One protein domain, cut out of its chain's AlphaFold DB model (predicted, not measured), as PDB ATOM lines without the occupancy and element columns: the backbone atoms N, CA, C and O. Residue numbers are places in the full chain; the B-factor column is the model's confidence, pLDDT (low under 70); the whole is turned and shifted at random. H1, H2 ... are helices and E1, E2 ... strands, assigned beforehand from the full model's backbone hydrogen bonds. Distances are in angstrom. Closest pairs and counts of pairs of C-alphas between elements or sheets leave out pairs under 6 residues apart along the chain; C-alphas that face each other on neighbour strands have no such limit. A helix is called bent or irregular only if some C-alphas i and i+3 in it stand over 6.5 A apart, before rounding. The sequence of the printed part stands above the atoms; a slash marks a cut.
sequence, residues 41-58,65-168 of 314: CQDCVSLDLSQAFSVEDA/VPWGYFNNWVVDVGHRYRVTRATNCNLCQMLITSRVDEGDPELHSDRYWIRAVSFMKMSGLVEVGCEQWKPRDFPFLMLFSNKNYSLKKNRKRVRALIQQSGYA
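AT A GLANCE: This is residues 41 to 58 and 65 to 168 of the 314 residues of the protein "HET domain-containing protein" of Trichoderma harzianum CBS 226.95 (UniProt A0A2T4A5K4). A small, strongly twisted sheet of three strands, E1, E2 and E3, runs through the middle, with helices set round it: short H2 over the sheet, H3 beside E3, and the longest helix, H5, only grazing the sheet. H1 sits off the sheet near H3, H4 directly follows E2, and residues 129 to 134 of a long loop stick out. The printed part has 122 residues, with elements in the order H1 H2 E1 H3 E2 H4 E3 H5; the sheet's order is E1 E2 E3, antiparallel. The class is mixed, helices and strands, with under half of the residues in named elements. The whole is compact, with a radius of gyration of the C-alphas of 14.7 A and spans of 45 by 32 by 27 A.

IN THESE COORDINATES: E1, residues 71 to 78, is 19.5 A long, begins at C-alpha 71 (20.916, -49.425, 40.962) and bends by 52 degrees at residue 75. E2, residues 112 to 118, is 19.2 A long, and E3, residues 139 to 144, is 15.1 A. H5, residues 151 to 165, is 17.0 A long, ends at C-alpha 165 (30.438, -39.690, 55.101) and is irregular: C-alphas 153 and 156 are 8.4 A apart. H3, residues 90 to 97, is 10.7 A long. The short helices are H1, residues 42 to 45, beginning at C-alpha 42 (9.154, -43.743, 63.371), H2, residues 50 to 53, and H4, residues 119 to 122.

HOW THE PARTS SIT: Inner strand E2 is antiparallel to E1, at 160 degrees, with N 74 and O 114 2.8 A apart, within hydrogen-bond range. E2 is antiparallel to E3, at 149 degrees, with N 113 and O 144 2.8 A apart, also within range. H2 is on the sheet at a height of 7.5 A, only just over E2, on which 3 of its C-alphas fall; its closest C-alphas to E2 are those of Ala 52 and Ala 116, 5.1 A. H3 only grazes the sheet; its closest C-alphas to E3 are those of Leu 95 and Leu 143, 5.9 A. Residues 99 to 100 pair parallel with residues 143 to 144 of E3. H5 is only just on the sheet, with 5 pairs of C-alphas within 10 A, and only grazes it, as does H4. H4 and residues 155 to 159 of H5 only just touch, with 3 pairs within 8 A; the closest C-alphas are those of Met 122 and Arg 159, 5.9 A. H1 is close to H3 but not clearly touching; the closest C-alphas are those of Cys 44 and Leu 91, 6.9 A. Every O i to N i+4 pair is within hydrogen-bond range in H3 and 9 of 11 in H5, while H1, H2 and H4 are too short for such a pair.

THE WHOLE: The C-alphas of Glu 106 and Gln 132, the two farthest apart, are 46.7 A apart. Residues 59 to 64 are not printed; C-alphas 58 and 65 are 7.9 A apart across this cut. The links E1 to H3, H3 to E2 and H4 to E3 are long. Mean pLDDT of the printed part is 77.4; residues 55 to 58, 65 to 69, 102 to 109 and 125 to 136 are under 70.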
ATOM      1  N   CYS A  41      14.007 -43.414  64.191       90.38
ATOM      2  CA  CYS A  41      12.737 -42.697  64.338       90.38
ATOM      3  C   CYS A  41      11.599 -43.403  63.582       90.38
ATOM      4  O   CYS A  41      11.854 -44.124  62.616       90.38
ATOM      5  N   GLN A  42      10.347 -43.111  63.952       89.38
ATOM      6  CA  GLN A  42       9.154 -43.743  63.371       89.38
ATOM      7  C   GLN A  42       9.130 -43.689  61.837       89.38
ATOM      8  O   GLN A  42       8.948 -44.709  61.181       89.38
ATOM      9  N   ASP A  43       9.432 -42.526  61.264       89.00
ATOM     10  CA  ASP A  43       9.454 -42.344  59.811       89.00
ATOM     11  C   ASP A  43      10.575 -43.125  59.102       89.00
ATOM     12  O   ASP A  43      10.558 -43.255  57.884       89.00
ATOM     13  N   CYS A  44      11.642 -43.520  59.806       90.56
ATOM     14  CA  CYS A  44      12.690 -44.382  59.247       90.56
ATOM     15  C   CYS A  44      12.301 -45.857  59.347       90.56
ATOM     16  O   CYS A  44      12.627 -46.621  58.446       90.56
ATOM     17  N   VAL A  45      11.590 -46.236  60.413       90.44
ATOM     18  CA  VAL A  45      11.030 -47.583  60.588       90.44
ATOM     19  C   VAL A  45       9.964 -47.876  59.529       90.44
ATOM     20  O   VAL A  45       9.861 -49.004  59.063       90.44
ATOM     21  N   SER A  46       9.203 -46.862  59.108       90.56
ATOM     22  CA  SER A  46       8.145 -47.002  58.103       90.56
ATOM     23  C   SER A  46       8.626 -46.959  56.647       90.56
ATOM     24  O   SER A  46       7.791 -46.969  55.745       90.56
ATOM     25  N   LEU A  47       9.934 -46.843  56.384       92.00
ATOM     26  CA  LEU A  47      10.445 -46.844  55.011       92.00
ATOM     27  C   LEU A  47      10.335 -48.249  54.416       92.00
ATOM     28  O   LEU A  47      10.949 -49.189  54.919       92.00
ATOM     29  N   ASP A  48       9.621 -48.376  53.299       91.19
ATOM     30  CA  ASP A  48       9.638 -49.604  52.511       91.19
ATOM     31  C   ASP A  48      10.920 -49.673  51.676       91.19
ATOM     32  O   ASP A  48      11.056 -49.035  50.635       91.19
ATOM     33  N   LEU A  49      11.888 -50.451  52.156       90.06
ATOM     34  CA  LEU A  49      13.180 -50.640  51.500       90.06
ATOM     35  C   LEU A  49      13.261 -51.944  50.698       90.06
ATOM     36  O   LEU A  49      14.345 -52.319  50.254       90.06
ATOM     37  N   SER A  50      12.139 -52.644  50.500       85.38
ATOM     38  CA  SER A  50      12.102 -53.940  49.806       85.38
ATOM     39  C   SER A  50      12.699 -53.870  48.394       85.38
ATOM     40  O   SER A  50      13.499 -54.727  48.015       85.38
ATOM     41  N   GLN A  51      12.417 -52.789  47.659       85.38
ATOM     42  CA  GLN A  51      12.922 -52.561  46.298       85.38
ATOM     43  C   GLN A  51      14.445 -52.364  46.220       85.38
ATOM     44  O   GLN A  51      15.032 -52.430  45.137       85.38
ATOM     45  N   ALA A  52      15.119 -52.145  47.353       85.19
ATOM     46  CA  ALA A  52      16.574 -52.046  47.386       85.19
ATOM     47  C   ALA A  52      17.258 -53.372  47.020       85.19
ATOM     48  O   ALA A  52      18.402 -53.353  46.567       85.19
ATOM     49  N   PHE A  53      16.568 -54.499  47.217       79.56
ATOM     50  CA  PHE A  53      17.074 -55.836  46.913       79.56
ATOM     51  C   PHE A  53      16.667 -56.351  45.535       79.56
ATOM     52  O   PHE A  53      17.153 -57.405  45.128       79.56
ATOM     53  N   SER A  54      15.792 -55.640  44.818       75.81
ATOM     54  CA  SER A  54      15.425 -56.019  43.458       75.81
ATOM     55  C   SER A  54      16.678 -56.004  42.583       75.81
ATOM     56  O   SER A  54      17.391 -55.009  42.521       75.81
ATOM     57  N   VAL A  55      16.984 -57.110  41.922       64.19
ATOM     58  CA  VAL A  55      18.025 -57.144  40.896       64.19
ATOM     59  C   VAL A  55      17.270 -57.138  39.578       64.19
ATOM     60  O   VAL A  55      16.477 -58.041  39.330       64.19
ATOM     61  N   GLU A  56      17.451 -56.109  38.754       54.47
ATOM     62  CA  GLU A  56      17.108 -56.257  37.342       54.47
ATOM     63  C   GLU A  56      18.115 -57.263  36.779       54.47
ATOM     64  O   GLU A  56      19.281 -56.926  36.557       54.47
ATOM     65  N   ASP A  57      17.695 -58.526  36.659       43.53
ATOM     66  CA  ASP A  57      18.461 -59.555  35.968       43.53
ATOM     67  C   ASP A  57      18.738 -59.031  34.557       43.53
ATOM     68  O   ASP A  57      17.840 -58.924  33.720       43.53
ATOM     69  N   ALA A  58      19.988 -58.648  34.298       44.25
ATOM     70  CA  ALA A  58      20.453 -58.437  32.941       44.25
ATOM     71  C   ALA A  58      20.412 -59.812  32.270       44.25
ATOM     72  O   ALA A  58      21.317 -60.622  32.461       44.25
ATOM     73  N   VAL A  65      27.834 -55.004  31.848       46.47
ATOM     74  CA  VAL A  65      26.949 -54.040  32.531       46.47
ATOM     75  C   VAL A  65      27.792 -52.975  33.263       46.47
ATOM     76  O   VAL A  65      28.481 -53.307  34.237       46.47
ATOM     77  N   PRO A  66      27.768 -51.684  32.870       51.16
ATOM     78  CA  PRO A  66      28.701 -50.695  33.420       51.16
ATOM     79  C   PRO A  66      28.469 -50.342  34.906       51.16
ATOM     80  O   PRO A  66      29.360 -49.755  35.516       51.16
ATOM     81  N   TRP A  67      27.315 -50.701  35.495       51.19
ATOM     82  CA  TRP A  67      26.891 -50.357  36.874       51.19
ATOM     83  C   TRP A  67      26.068 -51.465  37.564       51.19
ATOM     84  O   TRP A  67      25.083 -51.161  38.218       51.19
ATOM     85  N   GLY A  68      26.436 -52.736  37.364       55.06
ATOM     86  CA  GLY A  68      25.611 -53.913  37.694       55.06
ATOM     87  C   GLY A  68      24.978 -54.054  39.098       55.06
ATOM     88  O   GLY A  68      25.276 -53.323  40.037       55.06
ATOM     89  N   TYR A  69      24.125 -55.083  39.177       61.19
ATOM     90  CA  TYR A  69      23.355 -55.668  40.291       61.19
ATOM     91  C   TYR A  69      22.414 -54.762  41.105       61.19
ATOM     92  O   TYR A  69      21.231 -55.076  41.164       61.19
ATOM     93  N   PHE A  70      22.870 -53.651  41.697       73.94
ATOM     94  CA  PHE A  70      22.005 -52.762  42.499       73.94
ATOM     95  C   PHE A  70      22.093 -51.313  42.020       73.94
ATOM     96  O   PHE A  70      23.134 -50.662  42.164       73.94
ATOM     97  N   ASN A  71      20.996 -50.799  41.458       83.00
ATOM     98  CA  ASN A  71      20.916 -49.425  40.962       83.00
ATOM     99  C   ASN A  71      19.481 -48.861  40.968       83.00
ATOM    100  O   ASN A  71      19.073 -48.157  40.039       83.00
ATOM    101  N   ASN A  72      18.711 -49.152  42.013       85.94
ATOM    102  CA  ASN A  72      17.270 -48.897  42.016       85.94
ATOM    103  C   ASN A  72      16.925 -47.647  42.810       85.94
ATOM    104  O   ASN A  72      17.472 -47.401  43.887       85.94
ATOM    105  N   TRP A  73      15.960 -46.885  42.312       87.50
ATOM    106  CA  TRP A  73      15.267 -45.879  43.108       87.50
ATOM    107  C   TRP A  73      14.292 -46.591  44.043       87.50
ATOM    108  O   TRP A  73      13.388 -47.261  43.567       87.50
ATOM    109  N   VAL A  74      14.504 -46.473  45.353       89.06
ATOM    110  CA  VAL A  74      13.801 -47.272  46.367       89.06
ATOM    111  C   VAL A  74      12.598 -46.518  46.926       89.06
ATOM    112  O   VAL A  74      11.494 -47.041  46.914       89.06
ATOM    113  N   VAL A  75      12.795 -45.281  47.407       91.88
ATOM    114  CA  VAL A  75      11.747 -44.523  48.125       91.88
ATOM    115  C   VAL A  75      11.790 -43.032  47.784       91.88
ATOM    116  O   VAL A  75      12.874 -42.444  47.767       91.88
ATOM    117  N   ASP A  76      10.621 -42.412  47.565       90.38
ATOM    118  CA  ASP A  76      10.446 -40.947  47.621       90.38
ATOM    119  C   ASP A  76      10.366 -40.520  49.088       90.38
ATOM    120  O   ASP A  76       9.448 -40.914  49.807       90.38
ATOM    121  N   VAL A  77      11.316 -39.710  49.544       90.06
ATOM    122  CA  VAL A  77      11.326 -39.178  50.914       90.06
ATOM    123  C   VAL A  77      10.977 -37.689  50.962       90.06
ATOM    124  O   VAL A  77      11.097 -37.046  52.011       90.06
ATOM    125  N   GLY A  78      10.515 -37.133  49.838       88.06
ATOM    126  CA  GLY A  78      10.020 -35.771  49.719       88.06
ATOM    127  C   GLY A  78      11.021 -34.740  50.234       88.06
ATOM    128  O   GLY A  78      12.221 -34.813  49.979       88.06
ATOM    129  N   HIS A  79      10.531 -33.766  50.995       86.12
ATOM    130  CA  HIS A  79      11.330 -32.638  51.490       86.12
ATOM    131  C   HIS A  79      12.062 -32.926  52.811       86.12
ATOM    132  O   HIS A  79      12.706 -32.037  53.373       86.12
ATOM    133  N   ARG A  80      11.961 -34.154  53.338       81.75
ATOM    134  CA  ARG A  80      12.387 -34.510  54.701       81.75
ATOM    135  C   ARG A  80      13.853 -34.197  54.984       81.75
ATOM    136  O   ARG A  80      14.190 -33.756  56.078       81.75
ATOM    137  N   TYR A  81      14.704 -34.417  53.991       83.94
ATOM    138  CA  TYR A  81      16.156 -34.300  54.109       83.94
ATOM    139  C   TYR A  81      16.721 -33.024  53.466       83.94
ATOM    140  O   TYR A  81      17.933 -32.896  53.285       83.94
ATOM    141  N   ARG A  82      15.844 -32.063  53.142       78.88
ATOM    142  CA  ARG A  82      16.226 -30.759  52.586       78.88
ATOM    143  C   ARG A  82      17.083 -29.965  53.564       78.88
ATOM    144  O   ARG A  82      18.153 -29.478  53.210       78.88
ATOM    145  N   VAL A  83      16.622 -29.868  54.808       76.75
ATOM    146  CA  VAL A  83      17.318 -29.143  55.873       76.75
ATOM    147  C   VAL A  83      17.962 -30.151  56.809       76.75
ATOM    148  O   VAL A  83      17.284 -31.037  57.329       76.75
ATOM    149  N   THR A  84      19.260 -29.994  57.053       77.06
ATOM    150  CA  THR A  84      19.964 -30.748  58.089       77.06
ATOM    151  C   THR A  84      19.375 -30.377  59.445       77.06
ATOM    152  O   THR A  84      19.516 -29.246  59.904       77.06
ATOM    153  N   ARG A  85      18.683 -31.322  60.080       75.25
ATOM    154  CA  ARG A  85      18.118 -31.158  61.424       75.25
ATOM    155  C   ARG A  85      18.934 -31.977  62.412       75.25
ATOM    156  O   ARG A  85      19.364 -33.082  62.084       75.25
ATOM    157  N   ALA A  86      19.102 -31.458  63.626       80.62
ATOM    158  CA  ALA A  86      19.613 -32.262  64.727       80.62
ATOM    159  C   ALA A  86      18.653 -33.440  64.953       80.62
ATOM    160  O   ALA A  86      17.453 -33.252  65.152       80.62
ATOM    161  N   THR A  87      19.170 -34.659  64.849       85.62
ATOM    162  CA  THR A  87      18.400 -35.893  64.998       85.62
ATOM    163  C   THR A  87      19.270 -36.940  65.662       85.62
ATOM    164  O   THR A  87      20.454 -37.036  65.351       85.62
ATOM    165  N   ASN A  88      18.676 -37.734  66.549       86.88
ATOM    166  CA  ASN A  88      19.335 -38.881  67.176       86.88
ATOM    167  C   ASN A  88      19.100 -40.179  66.388       86.88
ATOM    168  O   ASN A  88      19.562 -41.235  66.800       86.88
ATOM    169  N   CYS A  89      18.354 -40.126  65.277       89.50
ATOM    170  CA  CYS A  89      18.108 -41.285  64.425       89.50
ATOM    171  C   CYS A  89      19.349 -41.600  63.586       89.50
ATOM    172  O   CYS A  89      19.713 -40.814  62.705       89.50
ATOM    173  N   ASN A  90      19.937 -42.777  63.808       88.31
ATOM    174  CA  ASN A  90      21.156 -43.212  63.123       88.31
ATOM    175  C   ASN A  90      20.975 -43.224  61.598       88.31
ATOM    176  O   ASN A  90      21.803 -42.682  60.868       88.31
ATOM    177  N   LEU A  91      19.855 -43.763  61.100       88.69
ATOM    178  CA  LEU A  91      19.593 -43.797  59.658       88.69
ATOM    179  C   LEU A  91      19.411 -42.390  59.076       88.69
ATOM    180  O   LEU A  91      19.908 -42.116  57.987       88.69
ATOM    181  N   CYS A  92      18.752 -41.471  59.793       90.06
ATOM    182  CA  CYS A  92      18.659 -40.084  59.337       90.06
ATOM    183  C   CYS A  92      20.036 -39.431  59.244       90.06
ATOM    184  O   CYS A  92      20.318 -38.799  58.232       90.06
ATOM    185  N   GLN A  93      20.880 -39.587  60.270       88.75
ATOM    186  CA  GLN A  93      22.233 -39.029  60.262       88.75
ATOM    187  C   GLN A  93      23.022 -39.549  59.055       88.75
ATOM    188  O   GLN A  93      23.544 -38.743  58.291       88.75
ATOM    189  N   MET A  94      23.014 -40.866  58.820       88.06
ATOM    190  CA  MET A  94      23.725 -41.480  57.692       88.06
ATOM    191  C   MET A  94      23.169 -41.057  56.321       88.06
ATOM    192  O   MET A  94      23.934 -40.841  55.382       88.06
ATOM    193  N   LEU A  95      21.846 -40.927  56.168       89.75
ATOM    194  CA  LEU A  95      21.239 -40.486  54.903       89.75
ATOM    195  C   LEU A  95      21.497 -39.001  54.619       89.75
ATOM    196  O   LEU A  95      21.695 -38.627  53.466       89.75
ATOM    197  N   ILE A  96      21.526 -38.159  55.656       88.25
ATOM    198  CA  ILE A  96      21.861 -36.736  55.520       88.25
ATOM    199  C   ILE A  96      23.334 -36.570  55.141       88.25
ATOM    200  O   ILE A  96      23.644 -35.784  54.251       88.25
ATOM    201  N   THR A  97      24.247 -37.308  55.781       85.69
ATOM    202  CA  THR A  97      25.683 -37.206  55.480       85.69
ATOM    203  C   THR A  97      26.034 -37.779  54.108       85.69
ATOM    204  O   THR A  97      26.921 -37.249  53.446       85.69
ATOM    205  N   SER A  98      25.322 -38.814  53.651       85.19
ATOM    206  CA  SER A  98      25.506 -39.424  52.323       85.19
ATOM    207  C   SER A  98      24.727 -38.730  51.196       85.19
ATOM    208  O   SER A  98      24.622 -39.267  50.089       85.19
ATOM    209  N   ARG A  99      24.175 -37.537  51.453       87.62
ATOM    210  CA  ARG A  99      23.377 -36.779  50.488       87.62
ATOM    211  C   ARG A  99      24.204 -36.319  49.293       87.62
ATOM    212  O   ARG A  99      25.225 -35.648  49.424       87.62
ATOM    213  N   VAL A 100      23.714 -36.646  48.105       85.00
ATOM    214  CA  VAL A 100      24.269 -36.221  46.825       85.00
ATOM    215  C   VAL A 100      23.424 -35.072  46.294       85.00
ATOM    216  O   VAL A 100      22.413 -35.276  45.622       85.00
ATOM    217  N   ASP A 101      23.863 -33.856  46.595       75.00
ATOM    218  CA  ASP A 101      23.350 -32.652  45.950       75.00
ATOM    219  C   ASP A 101      24.089 -32.449  44.614       75.00
ATOM    220  O   ASP A 101      25.283 -32.751  44.507       75.00
ATOM    221  N   GLU A 102      23.405 -31.970  43.572       69.44
ATOM    222  CA  GLU A 102      24.091 -31.438  42.386       69.44
ATOM    223  C   GLU A 102      24.837 -30.135  42.733       69.44
ATOM    224  O   GLU A 102      24.636 -29.542  43.782       69.44
ATOM    225  N   GLY A 103      25.826 -29.733  41.937       57.19
ATOM    226  CA  GLY A 103      26.466 -28.422  42.142       57.19
ATOM    227  C   GLY A 103      25.649 -27.270  41.557       57.19
ATOM    228  O   GLY A 103      26.030 -26.121  41.739       57.19
ATOM    229  N   ASP A 104      24.591 -27.599  40.815       54.91
ATOM    230  CA  ASP A 104      23.781 -26.674  40.040       54.91
ATOM    231  C   ASP A 104      22.496 -26.327  40.815       54.91
ATOM    232  O   ASP A 104      21.641 -27.205  40.990       54.91
ATOM    233  N   PRO A 105      22.353 -25.073  41.284       57.59
ATOM    234  CA  PRO A 105      21.177 -24.610  42.007       57.59
ATOM    235  C   PRO A 105      19.860 -24.759  41.237       57.59
ATOM    236  O   PRO A 105      18.813 -24.891  41.867       57.59
ATOM    237  N   GLU A 106      19.902 -24.743  39.900       55.53
ATOM    238  CA  GLU A 106      18.711 -24.732  39.040       55.53
ATOM    239  C   GLU A 106      18.140 -26.136  38.786       55.53
ATOM    240  O   GLU A 106      16.953 -26.289  38.500       55.53
ATOM    241  N   LEU A 107      18.961 -27.179  38.946       55.28
ATOM    242  CA  LEU A 107      18.563 -28.589  38.806       55.28
ATOM    243  C   LEU A 107      18.198 -29.246  40.147       55.28
ATOM    244  O   LEU A 107      17.854 -30.434  40.198       55.28
ATOM    245  N   HIS A 108      18.250 -28.492  41.247       59.53
ATOM    246  CA  HIS A 108      17.830 -28.973  42.554       59.53
ATOM    247  C   HIS A 108      16.315 -29.152  42.616       59.53
ATOM    248  O   HIS A 108      15.553 -28.214  42.830       59.53
ATOM    249  N   SER A 109      15.874 -30.404  42.502       65.38
ATOM    250  CA  SER A 109      14.549 -30.777  42.982       65.38
ATOM    251  C   SER A 109      14.459 -30.496  44.476       65.38
ATOM    252  O   SER A 109      15.348 -30.862  45.249       65.38
ATOM    253  N   ASP A 110      13.325 -29.955  44.902       71.81
ATOM    254  CA  ASP A 110      13.015 -29.823  46.321       71.81
ATOM    255  C   ASP A 110      12.811 -31.187  47.010       71.81
ATOM    256  O   ASP A 110      12.761 -31.256  48.243       71.81
ATOM    257  N   ARG A 111      12.666 -32.274  46.238       85.31
ATOM    258  CA  ARG A 111      12.415 -33.632  46.734       85.31
ATOM    259  C   ARG A 111      13.658 -34.503  46.688       85.31
ATOM    260  O   ARG A 111      14.415 -34.473  45.723       85.31
ATOM    261  N   TYR A 112      13.777 -35.362  47.689       89.62
ATOM    262  CA  TYR A 112      14.845 -36.332  47.808       89.62
ATOM    263  C   TYR A 112      14.342 -37.762  47.652       89.62
ATOM    264  O   TYR A 112      13.222 -38.102  48.024       89.62
ATOM    265  N   TRP A 113      15.229 -38.605  47.143       91.12
ATOM    266  CA  TRP A 113      14.979 -40.004  46.848       91.12
ATOM    267  C   TRP A 113      16.079 -40.866  47.444       91.12
ATOM    268  O   TRP A 113      17.263 -40.542  47.324       91.12
ATOM    269  N   ILE A 114      15.688 -41.984  48.045       92.44
ATOM    270  CA  ILE A 114      16.624 -43.028  48.447       92.44
ATOM    271  C   ILE A 114      16.884 -43.918  47.234       92.44
ATOM    272  O   ILE A 114      15.948 -44.444  46.629       92.44
ATOM    273  N   ARG A 115      18.157 -44.106  46.893       90.38
ATOM    274  CA  ARG A 115      18.612 -45.028  45.849       90.38
ATOM    275  C   ARG A 115      19.501 -46.102  46.462       90.38
ATOM    276  O   ARG A 115      20.392 -45.783  47.250       90.38
ATOM    277  N   ALA A 116      19.270 -47.348  46.074       89.38
ATOM    278  CA  ALA A 116      20.139 -48.474  46.370       89.38
ATOM    279  C   ALA A 116      21.228 -48.559  45.303       89.38
ATOM    280  O   ALA A 116      20.936 -48.573  44.106       89.38
ATOM    281  N   VAL A 117      22.481 -48.600  45.742       86.19
ATOM    282  CA  VAL A 117      23.643 -48.612  44.858       86.19
ATOM    283  C   VAL A 117      24.563 -49.779  45.223       86.19
ATOM    284  O   VAL A 117      24.705 -50.132  46.390       86.19
ATOM    285  N   SER A 118      25.191 -50.382  44.217       81.75
ATOM    286  CA  SER A 118      26.144 -51.490  44.347       81.75
ATOM    287  C   SER A 118      27.403 -51.119  45.142       81.75
ATOM    288  O   SER A 118      28.239 -50.325  44.682       81.75
ATOM    289  N   PHE A 119      27.592 -51.738  46.315       79.81
ATOM    290  CA  PHE A 119      28.791 -51.557  47.138       79.81
ATOM    291  C   PHE A 119      30.066 -51.911  46.372       79.81
ATOM    292  O   PHE A 119      31.059 -51.174  46.429       79.81
ATOM    293  N   MET A 120      30.049 -53.014  45.622       75.56
ATOM    294  CA  MET A 120      31.233 -53.475  44.904       75.56
ATOM    295  C   MET A 120      31.655 -52.545  43.782       75.56
ATOM    296  O   MET A 120      32.853 -52.375  43.549       75.56
ATOM    297  N   LYS A 121      30.704 -51.874  43.130       75.88
ATOM    298  CA  LYS A 121      31.020 -50.910  42.074       75.88
ATOM    299  C   LYS A 121      31.430 -49.538  42.617       75.88
ATOM    300  O   LYS A 121      32.203 -48.847  41.952       75.88
ATOM    301  N   MET A 122      30.962 -49.147  43.807       77.88
ATOM    302  CA  MET A 122      31.138 -47.773  44.307       77.88
ATOM    303  C   MET A 122      32.173 -47.595  45.412       77.88
ATOM    304  O   MET A 122      32.805 -46.540  45.471       77.88
ATOM    305  N   SER A 123      32.394 -48.601  46.262       73.88
ATOM    306  CA  SER A 123      33.386 -48.510  47.346       73.88
ATOM    307  C   SER A 123      34.817 -48.404  46.809       73.88
ATOM    308  O   SER A 123      35.684 -47.753  47.398       73.88
ATOM    309  N   GLY A 124      35.065 -49.048  45.663       70.31
ATOM    310  CA  GLY A 124      36.391 -49.210  45.077       70.31
ATOM    311  C   GLY A 124      37.378 -49.932  45.999       70.31
ATOM    312  O   GLY A 124      38.579 -49.689  45.896       70.31
ATOM    313  N   LEU A 125      36.857 -50.767  46.907       67.06
ATOM    314  CA  LEU A 125      37.625 -51.645  47.792       67.06
ATOM    315  C   LEU A 125      38.026 -52.961  47.117       67.06
ATOM    316  O   LEU A 125      38.922 -53.642  47.603       67.06
ATOM    317  N   VAL A 126      37.378 -53.314  46.006       61.06
ATOM    318  CA  VAL A 126      37.705 -54.498  45.212       61.06
ATOM    319  C   VAL A 126      38.112 -54.052  43.817       61.06
ATOM    320  O   VAL A 126      37.363 -53.350  43.135       61.06
ATOM    321  N   GLU A 127      39.304 -54.462  43.392       54.88
ATOM    322  CA  GLU A 127      39.717 -54.349  41.998       54.88
ATOM    323  C   GLU A 127      39.011 -55.434  41.178       54.88
ATOM    324  O   GLU A 127      39.069 -56.626  41.484       54.88
ATOM    325  N   VAL A 128      38.295 -55.002  40.140       50.19
ATOM    326  CA  VAL A 128      37.626 -55.892  39.186       50.19
ATOM    327  C   VAL A 128      38.720 -56.630  38.408       50.19
ATOM    328  O   VAL A 128      39.378 -56.016  37.575       50.19
ATOM    329  N   GLY A 129      38.941 -57.916  38.699       47.59
ATOM    330  CA  GLY A 129      39.945 -58.727  37.991       47.59
ATOM    331  C   GLY A 129      40.523 -59.924  38.752       47.59
ATOM    332  O   GLY A 129      41.207 -60.743  38.149       47.59
ATOM    333  N   CYS A 130      40.258 -60.079  40.053       46.19
ATOM    334  CA  CYS A 130      40.689 -61.278  40.773       46.19
ATOM    335  C   CYS A 130      39.731 -62.450  40.491       46.19
ATOM    336  O   CYS A 130      38.706 -62.587  41.152       46.19
ATOM    337  N   GLU A 131      40.062 -63.318  39.529       47.53
ATOM    338  CA  GLU A 131      39.253 -64.509  39.190       47.53
ATOM    339  C   GLU A 131      39.052 -65.475  40.372       47.53
ATOM    340  O   GLU A 131      38.097 -66.249  40.402       47.53
ATOM    341  N   GLN A 132      39.925 -65.394  41.381       46.47
ATOM    342  CA  GLN A 132      39.881 -66.221  42.588       46.47
ATOM    343  C   GLN A 132      38.843 -65.742  43.615       46.47
ATOM    344  O   GLN A 132      38.506 -66.487  44.533       46.47
ATOM    345  N   TRP A 133      38.333 -64.513  43.481       48.41
ATOM    346  CA  TRP A 133      37.379 -63.908  44.408       48.41
ATOM    347  C   TRP A 133      36.189 -63.342  43.630       48.41
ATOM    348  O   TRP A 133      36.275 -62.280  43.021       48.41
ATOM    349  N   LYS A 134      35.044 -64.033  43.692       52.62
ATOM    350  CA  LYS A 134      33.741 -63.524  43.227       52.62
ATOM    351  C   LYS A 134      32.957 -62.981  44.432       52.62
ATOM    352  O   LYS A 134      32.161 -63.727  45.009       52.62
ATOM    353  N   PRO A 135      33.208 -61.743  44.896       56.84
ATOM    354  CA  PRO A 135      32.476 -61.199  46.029       56.84
ATOM    355  C   PRO A 135      30.988 -61.052  45.684       56.84
ATOM    356  O   PRO A 135      30.638 -60.675  44.566       56.84
ATOM    357  N   ARG A 136      30.111 -61.339  46.651       63.69
ATOM    358  CA  ARG A 136      28.683 -61.040  46.547       63.69
ATOM    359  C   ARG A 136      28.484 -59.585  46.928       63.69
ATOM    360  O   ARG A 136      29.012 -59.126  47.940       63.69
ATOM    361  N   ASP A 137      27.770 -58.880  46.073       72.62
ATOM    362  CA  ASP A 137      27.473 -57.466  46.231       72.62
ATOM    363  C   ASP A 137      26.339 -57.244  47.246       72.62
ATOM    364  O   ASP A 137      25.597 -58.174  47.564       72.62
ATOM    365  N   PHE A 138      26.192 -56.016  47.742       77.06
ATOM    366  CA  PHE A 138      25.069 -55.616  48.594       77.06
ATOM    367  C   PHE A 138      24.691 -54.146  48.355       77.06
ATOM    368  O   PHE A 138      25.562 -53.336  48.011       77.06
ATOM    369  N   PRO A 139      23.409 -53.777  48.536       83.94
ATOM    370  CA  PRO A 139      22.960 -52.415  48.317       83.94
ATOM    371  C   PRO A 139      23.315 -51.522  49.510       83.94
ATOM    372  O   PRO A 139      22.992 -51.822  50.664       83.94
ATOM    373  N   PHE A 140      23.936 -50.380  49.225       87.06
ATOM    374  CA  PHE A 140      23.985 -49.265  50.164       87.06
ATOM    375  C   PHE A 140      23.032 -48.154  49.730       87.06
ATOM    376  O   PHE A 140      22.783 -47.948  48.540       87.06
ATOM    377  N   LEU A 141      22.467 -47.472  50.718       90.62
ATOM    378  CA  LEU A 141      21.481 -46.423  50.554       90.62
ATOM    379  C   LEU A 141      22.174 -45.077  50.457       90.62
ATOM    380  O   LEU A 141      23.024 -44.731  51.279       90.62
ATOM    381  N   MET A 142      21.761 -44.314  49.460       89.94
ATOM    382  CA  MET A 142      22.195 -42.947  49.252       89.94
ATOM    383  C   MET A 142      20.994 -42.066  48.967       89.94
ATOM    384  O   MET A 142      20.006 -42.506  48.375       89.94
ATOM    385  N   LEU A 143      21.113 -40.806  49.357       91.19
ATOM    386  CA  LEU A 143      20.074 -39.816  49.165       91.19
ATOM    387  C   LEU A 143      20.423 -38.916  47.973       91.19
ATOM    388  O   LEU A 143      21.504 -38.337  47.940       91.19
ATOM    389  N   PHE A 144      19.512 -38.766  47.014       89.62
ATOM    390  CA  PHE A 144      19.696 -37.900  45.844       89.62
ATOM    391  C   PHE A 144      18.542 -36.915  45.714       89.62
ATOM    392  O   PHE A 144      17.392 -37.292  45.919       89.62
ATOM    393  N   SER A 145      18.834 -35.684  45.302       87.12
ATOM    394  CA  SER A 145      17.801 -34.724  44.892       87.12
ATOM    395  C   SER A 145      17.343 -34.933  43.442       87.12
ATOM    396  O   SER A 145      16.225 -34.585  43.096       87.12
ATOM    397  N   ASN A 146      18.141 -35.571  42.578       84.00
ATOM    398  CA  ASN A 146      17.805 -35.733  41.159       84.00
ATOM    399  C   ASN A 146      17.690 -37.210  40.741       84.00
ATOM    400  O   ASN A 146      18.669 -37.957  40.784       84.00
ATOM    401  N   LYS A 147      16.514 -37.624  40.245       82.12
ATOM    402  CA  LYS A 147      16.302 -38.973  39.679       82.12
ATOM    403  C   LYS A 147      17.127 -39.255  38.420       82.12
ATOM    404  O   LYS A 147      17.442 -40.408  38.128       82.12
ATOM    405  N   ASN A 148      17.516 -38.209  37.699       81.12
ATOM    406  CA  ASN A 148      18.338 -38.312  36.497       81.12
ATOM    407  C   ASN A 148      19.842 -38.311  36.813       81.12
ATOM    408  O   ASN A 148      20.668 -38.337  35.896       81.12
ATOM    409  N   TYR A 149      20.220 -38.315  38.099       82.00
ATOM    410  CA  TYR A 149      21.619 -38.291  38.504       82.00
ATOM    411  C   TYR A 149      22.384 -39.496  37.943       82.00
ATOM    412  O   TYR A 149      22.128 -40.665  38.270       82.00
ATOM    413  N   SER A 150      23.376 -39.200  37.103       82.56
ATOM    414  CA  SER A 150      24.221 -40.215  36.484       82.56
ATOM    415  C   SER A 150      25.376 -40.597  37.407       82.56
ATOM    416  O   SER A 150      26.379 -39.883  37.497       82.56
ATOM    417  N   LEU A 151      25.284 -41.781  38.024       80.62
ATOM    418  CA  LEU A 151      26.395 -42.391  38.769       80.62
ATOM    419  C   LEU A 151      27.632 -42.582  37.879       80.62
ATOM    420  O   LEU A 151      28.761 -42.414  38.340       80.62
ATOM    421  N   LYS A 152      27.423 -42.838  36.577       79.44
ATOM    422  CA  LYS A 152      28.505 -43.015  35.603       79.44
ATOM    423  C   LYS A 152      29.401 -41.805  35.479       79.44
ATOM    424  O   LYS A 152      30.619 -41.919  35.616       79.44
ATOM    425  N   LYS A 153      28.784 -40.657  35.220       82.56
ATOM    426  CA  LYS A 153      29.501 -39.395  35.041       82.56
ATOM    427  C   LYS A 153      30.127 -38.922  36.358       82.56
ATOM    428  O   LYS A 153      31.208 -38.347  36.344       82.56
ATOM    429  N   ASN A 154      29.509 -39.251  37.494       83.31
ATOM    430  CA  ASN A 154      29.883 -38.718  38.805       83.31
ATOM    431  C   ASN A 154      30.572 -39.713  39.756       83.31
ATOM    432  O   ASN A 154      30.696 -39.441  40.951       83.31
ATOM    433  N   ARG A 155      31.080 -40.849  39.256       81.88
ATOM    434  CA  ARG A 155      31.674 -41.922  40.081       81.88
ATOM    435  C   ARG A 155      32.685 -41.426  41.111       81.88
ATOM    436  O   ARG A 155      32.650 -41.845  42.263       81.88
ATOM    437  N   LYS A 156      33.615 -40.561  40.688       84.19
ATOM    438  CA  LYS A 156      34.684 -40.048  41.561       84.19
ATOM    439  C   LYS A 156      34.109 -39.243  42.729       84.19
ATOM    440  O   LYS A 156      34.544 -39.443  43.856       84.19
ATOM    441  N   ARG A 157      33.112 -38.393  42.455       86.06
ATOM    442  CA  ARG A 157      32.414 -37.576  43.457       86.06
ATOM    443  C   ARG A 157      31.681 -38.456  44.463       86.06
ATOM    444  O   ARG A 157      31.879 -38.295  45.659       86.06
ATOM    445  N   VAL A 158      30.904 -39.424  43.981       84.50
ATOM    446  CA  VAL A 158      30.164 -40.341  44.858       84.50
ATOM    447  C   VAL A 158      31.115 -41.181  45.715       84.50
ATOM    448  O   VAL A 158      30.901 -41.316  46.913       84.50
ATOM    449  N   ARG A 159      32.211 -41.690  45.141       85.12
ATOM    450  CA  ARG A 159      33.224 -42.439  45.900       85.12
ATOM    451  C   ARG A 159      33.872 -41.592  46.997       85.12
ATOM    452  O   ARG A 159      34.031 -42.082  48.110       85.12
ATOM    453  N   ALA A 160      34.237 -40.346  46.694       85.06
ATOM    454  CA  ALA A 160      34.795 -39.428  47.686       85.06
ATOM    455  C   ALA A 160      33.796 -39.163  48.823       85.06
ATOM    456  O   ALA A 160      34.172 -39.227  49.991       85.06
ATOM    457  N   LEU A 161      32.515 -38.971  48.490       86.06
ATOM    458  CA  LEU A 161      31.458 -38.798  49.483       86.06
ATOM    459  C   LEU A 161      31.335 -40.023  50.397       86.06
ATOM    460  O   LEU A 161      31.349 -39.865  51.612       86.06
ATOM    461  N   ILE A 162      31.289 -41.238  49.842       83.06
ATOM    462  CA  ILE A 162      31.222 -42.493  50.616       83.06
ATOM    463  C   ILE A 162      32.416 -42.618  51.575       83.06
ATOM    464  O   ILE A 162      32.255 -43.037  52.719       83.06
ATOM    465  N   GLN A 163      33.616 -42.246  51.123       82.94
ATOM    466  CA  GLN A 163      34.829 -42.303  51.942       82.94
ATOM    467  C   GLN A 163      34.804 -41.311  53.114       82.94
ATOM    468  O   GLN A 163      35.370 -41.611  54.161       82.94
ATOM    469  N   GLN A 164      34.158 -40.156  52.947       83.94
ATOM    470  CA  GLN A 164      34.074 -39.113  53.976       83.94
ATOM    471  C   GLN A 164      32.886 -39.307  54.928       83.94
ATOM    472  O   GLN A 164      33.017 -39.106  56.131       83.94
ATOM    473  N   SER A 165      31.725 -39.677  54.388       81.69
ATOM    474  CA  SER A 165      30.438 -39.690  55.101       81.69
ATOM    475  C   SER A 165      30.004 -41.071  55.593       81.69
ATOM    476  O   SER A 165      29.074 -41.170  56.395       81.69
ATOM    477  N   GLY A 166      30.668 -42.134  55.131       81.06
ATOM    478  CA  GLY A 166      30.203 -43.502  55.325       81.06
ATOM    479  C   GLY A 166      28.981 -43.824  54.457       81.06
ATOM    480  O   GLY A 166      28.692 -43.151  53.470       81.06
ATOM    481  N   TYR A 167      28.286 -44.911  54.789       79.38
ATOM    482  CA  TYR A 167      27.110 -45.375  54.052       79.38
ATOM    483  C   TYR A 167      26.232 -46.269  54.929       79.38
ATOM    484  O   TYR A 167      26.741 -47.027  55.755       79.38
ATOM    485  N   ALA A 168      24.916 -46.210  54.725       86.31
ATOM    486  CA  ALA A 168      23.978 -47.169  55.301       86.31
ATOM    487  C   ALA A 168      23.845 -48.361  54.345       86.31
ATOM    488  O   ALA A 168      23.515 -48.172  53.180       86.31
TER     489      ALA A 168